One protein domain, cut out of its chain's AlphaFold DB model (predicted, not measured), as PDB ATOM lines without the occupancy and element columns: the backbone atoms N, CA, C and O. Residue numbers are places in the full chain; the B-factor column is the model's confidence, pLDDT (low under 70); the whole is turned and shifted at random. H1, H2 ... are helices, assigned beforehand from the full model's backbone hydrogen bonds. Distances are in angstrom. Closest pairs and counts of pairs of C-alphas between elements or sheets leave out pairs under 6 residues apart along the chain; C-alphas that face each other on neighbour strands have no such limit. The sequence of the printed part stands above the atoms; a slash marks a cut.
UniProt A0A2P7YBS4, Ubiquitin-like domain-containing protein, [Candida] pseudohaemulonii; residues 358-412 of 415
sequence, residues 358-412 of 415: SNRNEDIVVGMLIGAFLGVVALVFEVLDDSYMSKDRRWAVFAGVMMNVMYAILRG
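This is residues 358 to 412 of the 415 residues of the protein "Ubiquitin-like domain-containing protein" of [Candida] pseudohaemulonii (UniProt A0A2P7YBS4). The two longer helices, H1 and H3, pack on each other at a slant, and short H2 turns back from the end of H1 into a loose hairpin with H3. Residues 383 to 388 and 406 to 412 stick out. The 55 printed residues hold three named helices in the order H1, H2, H3 and no named strand, all helix in class. The whole is compact, radius of gyration of the C-alphas 11.5 A, but flat, spanning 36 by 27 by 14 A.

H1, residues 358 to 374, touches H3, residues 391 to 410, at a steep tilt of 38 degrees, the same way; their closest C-alphas, of Gly 371 and Val 397, are 4.2 A apart. H2, residues 376 to 384, is close to but not clearly touching H1; their closest C-alphas, of Gly 371 and Ala 378, are 6.3 A apart. H2 and H3 form a helical hairpin, a shallow tilt of 28 degrees, opposite ways; H3 touches H2 with residues 397 to 401 alone, closest C-alphas Val 376 and Val 401, 6.6 A. In H1, H2 and H3 every O i to N i+4 pair is within hydrogen-bond range.

H1 begins at C-alpha 358 (23.534, 31.492, 99.808) and is 23.9 A long; H2 is 13.1 A; H3 is 29.1 A, ending at C-alpha 410 (40.389, 38.081, 71.721).

The farthest C-alphas, of Ser 358 and Gly 412, are 37.9 A apart. The printed part has no cut and no long link. The pLDDT is under 70 at residues 358, 386 to 390 and 412.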
ATOM      1  N   SER A 358      22.515  32.548  99.873       68.69
ATOM      2  CA  SER A 358      23.534  31.492  99.808       68.69
ATOM      3  C   SER A 358      23.267  30.502  98.680       68.69
ATOM      4  O   SER A 358      24.144  30.240  97.868       68.69
ATOM      5  N   ASN A 359      22.036  30.010  98.547       73.25
ATOM      6  CA  ASN A 359      21.717  29.076  97.466       73.25
ATOM      7  C   ASN A 359      21.834  29.749  96.090       73.25
ATOM      8  O   ASN A 359      22.261  29.124  95.122       73.25
ATOM      9  N   ARG A 360      21.516  31.047  96.001       77.88
ATOM     10  CA  ARG A 360      21.683  31.831  94.772       77.88
ATOM     11  C   ARG A 360      23.153  32.026  94.409       77.88
ATOM     12  O   ARG A 360      23.494  31.926  93.234       77.88
ATOM     13  N   ASN A 361      24.024  32.317  95.377       79.50
ATOM     14  CA  ASN A 361      25.450  32.489  95.092       79.50
ATOM     15  C   ASN A 361      26.104  31.166  94.648       79.50
ATOM     16  O   ASN A 361      26.902  31.171  93.710       79.50
ATOM     17  N   GLU A 362      25.678  30.043  95.226       83.44
ATOM     18  CA  GLU A 362      26.128  28.707  94.848       83.44
ATOM     19  C   GLU A 362      25.669  28.357  93.429       83.44
ATOM     20  O   GLU A 362      26.490  27.989  92.589       83.44
ATOM     21  N   ASP A 363      24.389  28.581  93.115       85.06
ATOM     22  CA  ASP A 363      23.837  28.362  91.775       85.06
ATOM     23  C   ASP A 363      24.539  29.215  90.703       85.06
ATOM     24  O   ASP A 363      24.768  28.741  89.584       85.06
ATOM     25  N   ILE A 364      24.930  30.453  91.032       86.88
ATOM     26  CA  ILE A 364      25.680  31.334  90.124       86.88
ATOM     27  C   ILE A 364      27.091  30.786  89.874       86.88
ATOM     28  O   ILE A 364      27.517  30.687  88.722       86.88
ATOM     29  N   VAL A 365      27.820  30.401  90.925       85.88
ATOM     30  CA  VAL A 365      29.196  29.892  90.795       85.88
ATOM     31  C   VAL A 365      29.215  28.554  90.059       85.88
ATOM     32  O   VAL A 365      29.997  28.369  89.123       85.88
ATOM     33  N   VAL A 366      28.322  27.633  90.422       86.31
ATOM     34  CA  VAL A 366      28.202  26.320  89.776       86.31
ATOM     35  C   VAL A 366      27.793  26.475  88.312       86.31
ATOM     36  O   VAL A 366      28.391  25.846  87.439       86.31
ATOM     37  N   GLY A 367      26.835  27.359  88.013       87.12
ATOM     38  CA  GLY A 367      26.441  27.667  86.639       87.12
ATOM     39  C   GLY A 367      27.598  28.228  85.809       87.12
ATOM     40  O   GLY A 367      27.846  27.755  84.697       87.12
ATOM     41  N   MET A 368      28.369  29.166  86.366       86.94
ATOM     42  CA  MET A 368      29.531  29.752  85.695       86.94
ATOM     43  C   MET A 368      30.614  28.704  85.393       86.94
ATOM     44  O   MET A 368      31.141  28.677  84.280       86.94
ATOM     45  N   LEU A 369      30.906  27.800  86.337       89.88
ATOM     46  CA  LEU A 369      31.872  26.711  86.143       89.88
ATOM     47  C   LEU A 369      31.402  25.721  85.068       89.88
ATOM     48  O   LEU A 369      32.177  25.359  84.183       89.88
ATOM     49  N   ILE A 370      30.129  25.319  85.089       87.56
ATOM     50  CA  ILE A 370      29.563  24.424  84.070       87.56
ATOM     51  C   ILE A 370      29.649  25.071  82.679       87.56
ATOM     52  O   ILE A 370      30.105  24.426  81.733       87.56
ATOM     53  N   GLY A 371      29.285  26.351  82.552       88.25
ATOM     54  CA  GLY A 371      29.394  27.096  81.293       88.25
ATOM     55  C   GLY A 371      30.838  27.245  80.801       88.25
ATOM     56  O   GLY A 371      31.107  27.097  79.605       88.25
ATOM     57  N   ALA A 372      31.785  27.467  81.717       85.94
ATOM     58  CA  ALA A 372      33.203  27.606  81.401       85.94
ATOM     59  C   ALA A 372      33.861  26.281  80.964       85.94
ATOM     60  O   ALA A 372      34.696  26.286  80.060       85.94
ATOM     61  N   PHE A 373      33.495  25.139  81.553       86.12
ATOM     62  CA  PHE A 373      34.141  23.855  81.241       86.12
ATOM     63  C   PHE A 373      33.427  23.037  80.158       86.12
ATOM     64  O   PHE A 373      34.095  22.369  79.369       86.12
ATOM     65  N   LEU A 374      32.091  23.078  80.091       85.38
ATOM     66  CA  LEU A 374      31.309  22.297  79.121       85.38
ATOM     67  C   LEU A 374      30.894  23.115  77.886       85.38
ATOM     68  O   LEU A 374      30.536  22.534  76.858       85.38
ATOM     69  N   GLY A 375      30.978  24.448  77.940       83.81
ATOM     70  CA  GLY A 375      30.781  25.318  76.780       83.81
ATOM     71  C   GLY A 375      29.418  25.128  76.101       83.81
ATOM     72  O   GLY A 375      28.386  24.987  76.751       83.81
ATOM     73  N   VAL A 376      29.412  25.081  74.764       79.50
ATOM     74  CA  VAL A 376      28.184  24.944  73.950       79.50
ATOM     75  C   VAL A 376      27.432  23.634  74.230       79.50
ATOM     76  O   VAL A 376      26.217  23.578  74.051       79.50
ATOM     77  N   VAL A 377      28.113  22.590  74.716       82.12
ATOM     78  CA  VAL A 377      27.469  21.316  75.074       82.12
ATOM     79  C   VAL A 377      26.500  21.504  76.246       82.12
ATOM     80  O   VAL A 377      25.424  20.912  76.225       82.12
ATOM     81  N   ALA A 378      26.810  22.387  77.205       80.94
ATOM     82  CA  ALA A 378      25.916  22.697  78.323       80.94
ATOM     83  C   ALA A 378      24.576  23.295  77.853       80.94
ATOM     84  O   ALA A 378      23.525  22.895  78.346       80.94
ATOM     85  N   LEU A 379      24.600  24.165  76.834       78.12
ATOM     86  CA  LEU A 379      23.387  24.762  76.256       78.12
ATOM     87  C   LEU A 379      22.504  23.727  75.548       78.12
ATOM     88  O   LEU A 379      21.282  23.831  75.565       78.12
ATOM     89  N   VAL A 380      23.107  22.713  74.923       80.19
ATOM     90  CA  VAL A 380      22.348  21.639  74.263       80.19
ATOM     91  C   VAL A 380      21.647  20.759  75.295       80.19
ATOM     92  O   VAL A 380      20.487  20.409  75.097       80.19
ATOM     93  N   PHE A 381      22.314  20.435  76.406       79.62
ATOM     94  CA  PHE A 381      21.684  19.711  77.514       79.62
ATOM     95  C   PHE A 381      20.551  20.517  78.159       79.62
ATOM     96  O   PHE A 381      19.509  19.953  78.470       79.62
ATOM     97  N   GLU A 382      20.704  21.835  78.276       76.50
ATOM     98  CA  GLU A 382      19.676  22.721  78.832       76.50
ATOM     99  C   GLU A 382      18.406  22.805  77.967       76.50
ATOM    100  O   GLU A 382      17.303  22.928  78.492       76.50
ATOM    101  N   VAL A 383      18.540  22.717  76.641       71.75
ATOM    102  CA  VAL A 383      17.388  22.681  75.718       71.75
ATOM    103  C   VAL A 383      16.667  21.330  75.763       71.75
ATOM    104  O   VAL A 383      15.481  21.252  75.439       71.75
ATOM    105  N   LEU A 384      17.374  20.264  76.142       75.62
ATOM    106  CA  LEU A 384      16.820  18.913  76.221       75.62
ATOM    107  C   LEU A 384      16.171  18.617  77.580       75.62
ATOM    108  O   LEU A 384      15.210  17.853  77.612       75.62
ATOM    109  N   ASP A 385      16.655  19.232  78.662       71.19
ATOM    110  CA  ASP A 385      16.180  19.005  80.029       71.19
ATOM    111  C   ASP A 385      15.781  20.321  80.721       71.19
ATOM    112  O   ASP A 385      16.553  20.958  81.437       71.19
ATOM    113  N   ASP A 386      14.518  20.716  80.546       62.34
ATOM    114  CA  ASP A 386      13.941  21.919  81.174       62.34
ATOM    115  C   ASP A 386      13.648  21.724  82.683       62.34
ATOM    116  O   ASP A 386      13.240  22.656  83.376       62.34
ATOM    117  N   SER A 387      13.834  20.503  83.204       57.25
ATOM    118  CA  SER A 387      13.337  20.075  84.522       57.25
ATOM    119  C   SER A 387      14.300  20.307  85.690       57.25
ATOM    120  O   SER A 387      13.853  20.290  86.835       57.25
ATOM    121  N   TYR A 388      15.603  20.484  85.448       60.12
ATOM    122  CA  TYR A 388      16.608  20.394  86.519       60.12
ATOM    123  C   TYR A 388      17.286  21.718  86.898       60.12
ATOM    124  O   TYR A 388      18.035  21.726  87.870       60.12
ATOM    125  N   MET A 389      17.064  22.831  86.183       62.16
ATOM    126  CA  MET A 389      17.872  24.062  86.306       62.16
ATOM    127  C   MET A 389      17.067  25.287  86.782       62.16
ATOM    128  O   MET A 389      16.097  25.690  86.140       62.16
ATOM    129  N   SER A 390      17.498  25.911  87.890       69.44
ATOM    130  CA  SER A 390      16.968  27.187  88.400       69.44
ATOM    131  C   SER A 390      17.241  28.333  87.407       69.44
ATOM    132  O   SER A 390      18.212  28.298  86.650       69.44
ATOM    133  N   LYS A 391      16.374  29.359  87.364       79.00
ATOM    134  CA  LYS A 391      16.476  30.468  86.384       79.00
ATOM    135  C   LYS A 391      17.822  31.191  86.454       79.00
ATOM    136  O   LYS A 391      18.369  31.550  85.415       79.00
ATOM    137  N   ASP A 392      18.354  31.361  87.659       78.69
ATOM    138  CA  ASP A 392      19.605  32.080  87.897       78.69
ATOM    139  C   ASP A 392      20.813  31.261  87.425       78.69
ATOM    140  O   ASP A 392      21.712  31.793  86.769       78.69
ATOM    141  N   ARG A 393      20.778  29.936  87.623       81.81
ATOM    142  CA  ARG A 393      21.812  29.025  87.125       81.81
ATOM    143  C   ARG A 393      21.891  29.012  85.597       81.81
ATOM    144  O   ARG A 393      22.989  28.944  85.053       81.81
ATOM    145  N   ARG A 394      20.763  29.155  84.891       84.12
ATOM    146  CA  ARG A 394      20.717  29.248  83.412       84.12
ATOM    147  C   ARG A 394      21.441  30.495  82.893       84.12
ATOM    148  O   ARG A 394      22.277  30.406  81.994       84.12
ATOM    149  N   TRP A 395      21.187  31.653  83.508       85.62
ATOM    150  CA  TRP A 395      21.895  32.892  83.167       85.62
ATOM    151  C   TRP A 395      23.395  32.804  83.463       85.62
ATOM    152  O   TRP A 395      24.205  33.275  82.661       85.62
ATOM    153  N   ALA A 396      23.775  32.147  84.560       88.62
ATOM    154  CA  ALA A 396      25.175  31.925  84.910       88.62
ATOM    155  C   ALA A 396      25.900  30.976  83.933       88.62
ATOM    156  O   ALA A 396      27.028  31.263  83.527       88.62
ATOM    157  N   VAL A 397      25.245  29.897  83.478       88.88
ATOM    158  CA  VAL A 397      25.779  29.009  82.425       88.88
ATOM    159  C   VAL A 397      26.007  29.789  81.132       88.88
ATOM    160  O   VAL A 397      27.093  29.714  80.553       88.88
ATOM    161  N   PHE A 398      25.034  30.597  80.702       88.69
ATOM    162  CA  PHE A 398      25.170  31.432  79.507       88.69
ATOM    163  C   PHE A 398      26.347  32.420  79.609       88.69
ATOM    164  O   PHE A 398      27.131  32.542  78.664       88.69
ATOM    165  N   ALA A 399      26.512  33.079  80.762       89.94
ATOM    166  CA  ALA A 399      27.629  33.987  81.017       89.94
ATOM    167  C   ALA A 399      28.993  33.273  80.925       89.94
ATOM    168  O   ALA A 399      29.909  33.779  80.272       89.94
ATOM    169  N   GLY A 400      29.112  32.065  81.491       89.38
ATOM    170  CA  GLY A 400      30.324  31.242  81.394       89.38
ATOM    171  C   GLY A 400      30.667  30.833  79.954       89.38
ATOM    172  O   GLY A 400      31.823  30.920  79.536       89.38
ATOM    173  N   VAL A 401      29.663  30.465  79.147       89.75
ATOM    174  CA  VAL A 401      29.862  30.150  77.719       89.75
ATOM    175  C   VAL A 401      30.300  31.391  76.933       89.75
ATOM    176  O   VAL A 401      31.212  31.306  76.108       89.75
ATOM    177  N   MET A 402      29.698  32.554  77.198       88.62
ATOM    178  CA  MET A 402      30.073  33.820  76.556       88.62
ATOM    179  C   MET A 402      31.508  34.238  76.875       88.62
ATOM    180  O   MET A 402      32.207  34.704  75.978       88.62
ATOM    181  N   MET A 403      31.981  34.020  78.104       88.00
ATOM    182  CA  MET A 403      33.363  34.318  78.488       88.00
ATOM    183  C   MET A 403      34.375  33.513  77.654       88.00
ATOM    184  O   MET A 403      35.367  34.063  77.177       88.00
ATOM    185  N   ASN A 404      34.080  32.237  77.379       86.25
ATOM    186  CA  ASN A 404      34.893  31.401  76.490       86.25
ATOM    187  C   ASN A 404      34.866  31.870  75.030       86.25
ATOM    188  O   ASN A 404      35.900  31.865  74.358       86.25
ATOM    189  N   VAL A 405      33.698  32.284  74.529       85.12
ATOM    190  CA  VAL A 405      33.559  32.835  73.170       85.12
ATOM    191  C   VAL A 405      34.329  34.151  73.043       85.12
ATOM    192  O   VAL A 405      35.074  34.328  72.081       85.12
ATOM    193  N   MET A 406      34.215  35.036  74.035       85.81
ATOM    194  CA  MET A 406      34.957  36.295  74.101       85.81
ATOM    195  C   MET A 406      36.468  36.040  74.099       85.81
ATOM    196  O   MET A 406      37.195  36.637  73.306       85.81
ATOM    197  N   TYR A 407      36.942  35.095  74.913       84.88
ATOM    198  CA  TYR A 407      38.353  34.716  74.936       84.88
ATOM    199  C   TYR A 407      38.835  34.172  73.580       84.88
ATOM    200  O   TYR A 407      39.922  34.525  73.127       84.88
ATOM    201  N   ALA A 408      38.022  33.372  72.881       81.31
ATOM    202  CA  ALA A 408      38.354  32.874  71.544       81.31
ATOM    203  C   ALA A 408      38.447  33.995  70.487       81.31
ATOM    204  O   ALA A 408      39.301  33.927  69.597       81.31
ATOM    205  N   ILE A 409      37.609  35.032  70.600       84.88
ATOM    206  CA  ILE A 409      37.645  36.226  69.740       84.88
ATOM    207  C   ILE A 409      38.906  37.051  70.025       84.88
ATOM    208  O   ILE A 409      39.642  37.380  69.094       84.88
ATOM    209  N   LEU A 410      39.202  37.323  71.300       82.56
ATOM    210  CA  LEU A 410      40.389  38.081  71.721       82.56
ATOM    211  C   LEU A 410      41.698  37.385  71.331       82.56
ATOM    212  O   LEU A 410      42.681  38.043  70.998       82.56
ATOM    213  N   ARG A 411      41.712  36.047  71.311       79.00
ATOM    214  CA  ARG A 411      42.878  35.266  70.877       79.00
ATOM    215  C   ARG A 411      43.058  35.201  69.358       79.00
ATOM    216  O   ARG A 411      43.996  34.551  68.900       79.00
ATOM    217  N   GLY A 412      42.172  35.824  68.577       65.62
ATOM    218  CA  GLY A 412      42.284  35.903  67.120       65.62
ATOM    219  C   GLY A 412      42.209  34.550  66.405       65.62
ATOM    220  O   GLY A 412      42.657  34.445  65.271       65.62
TER     221      GLY A 412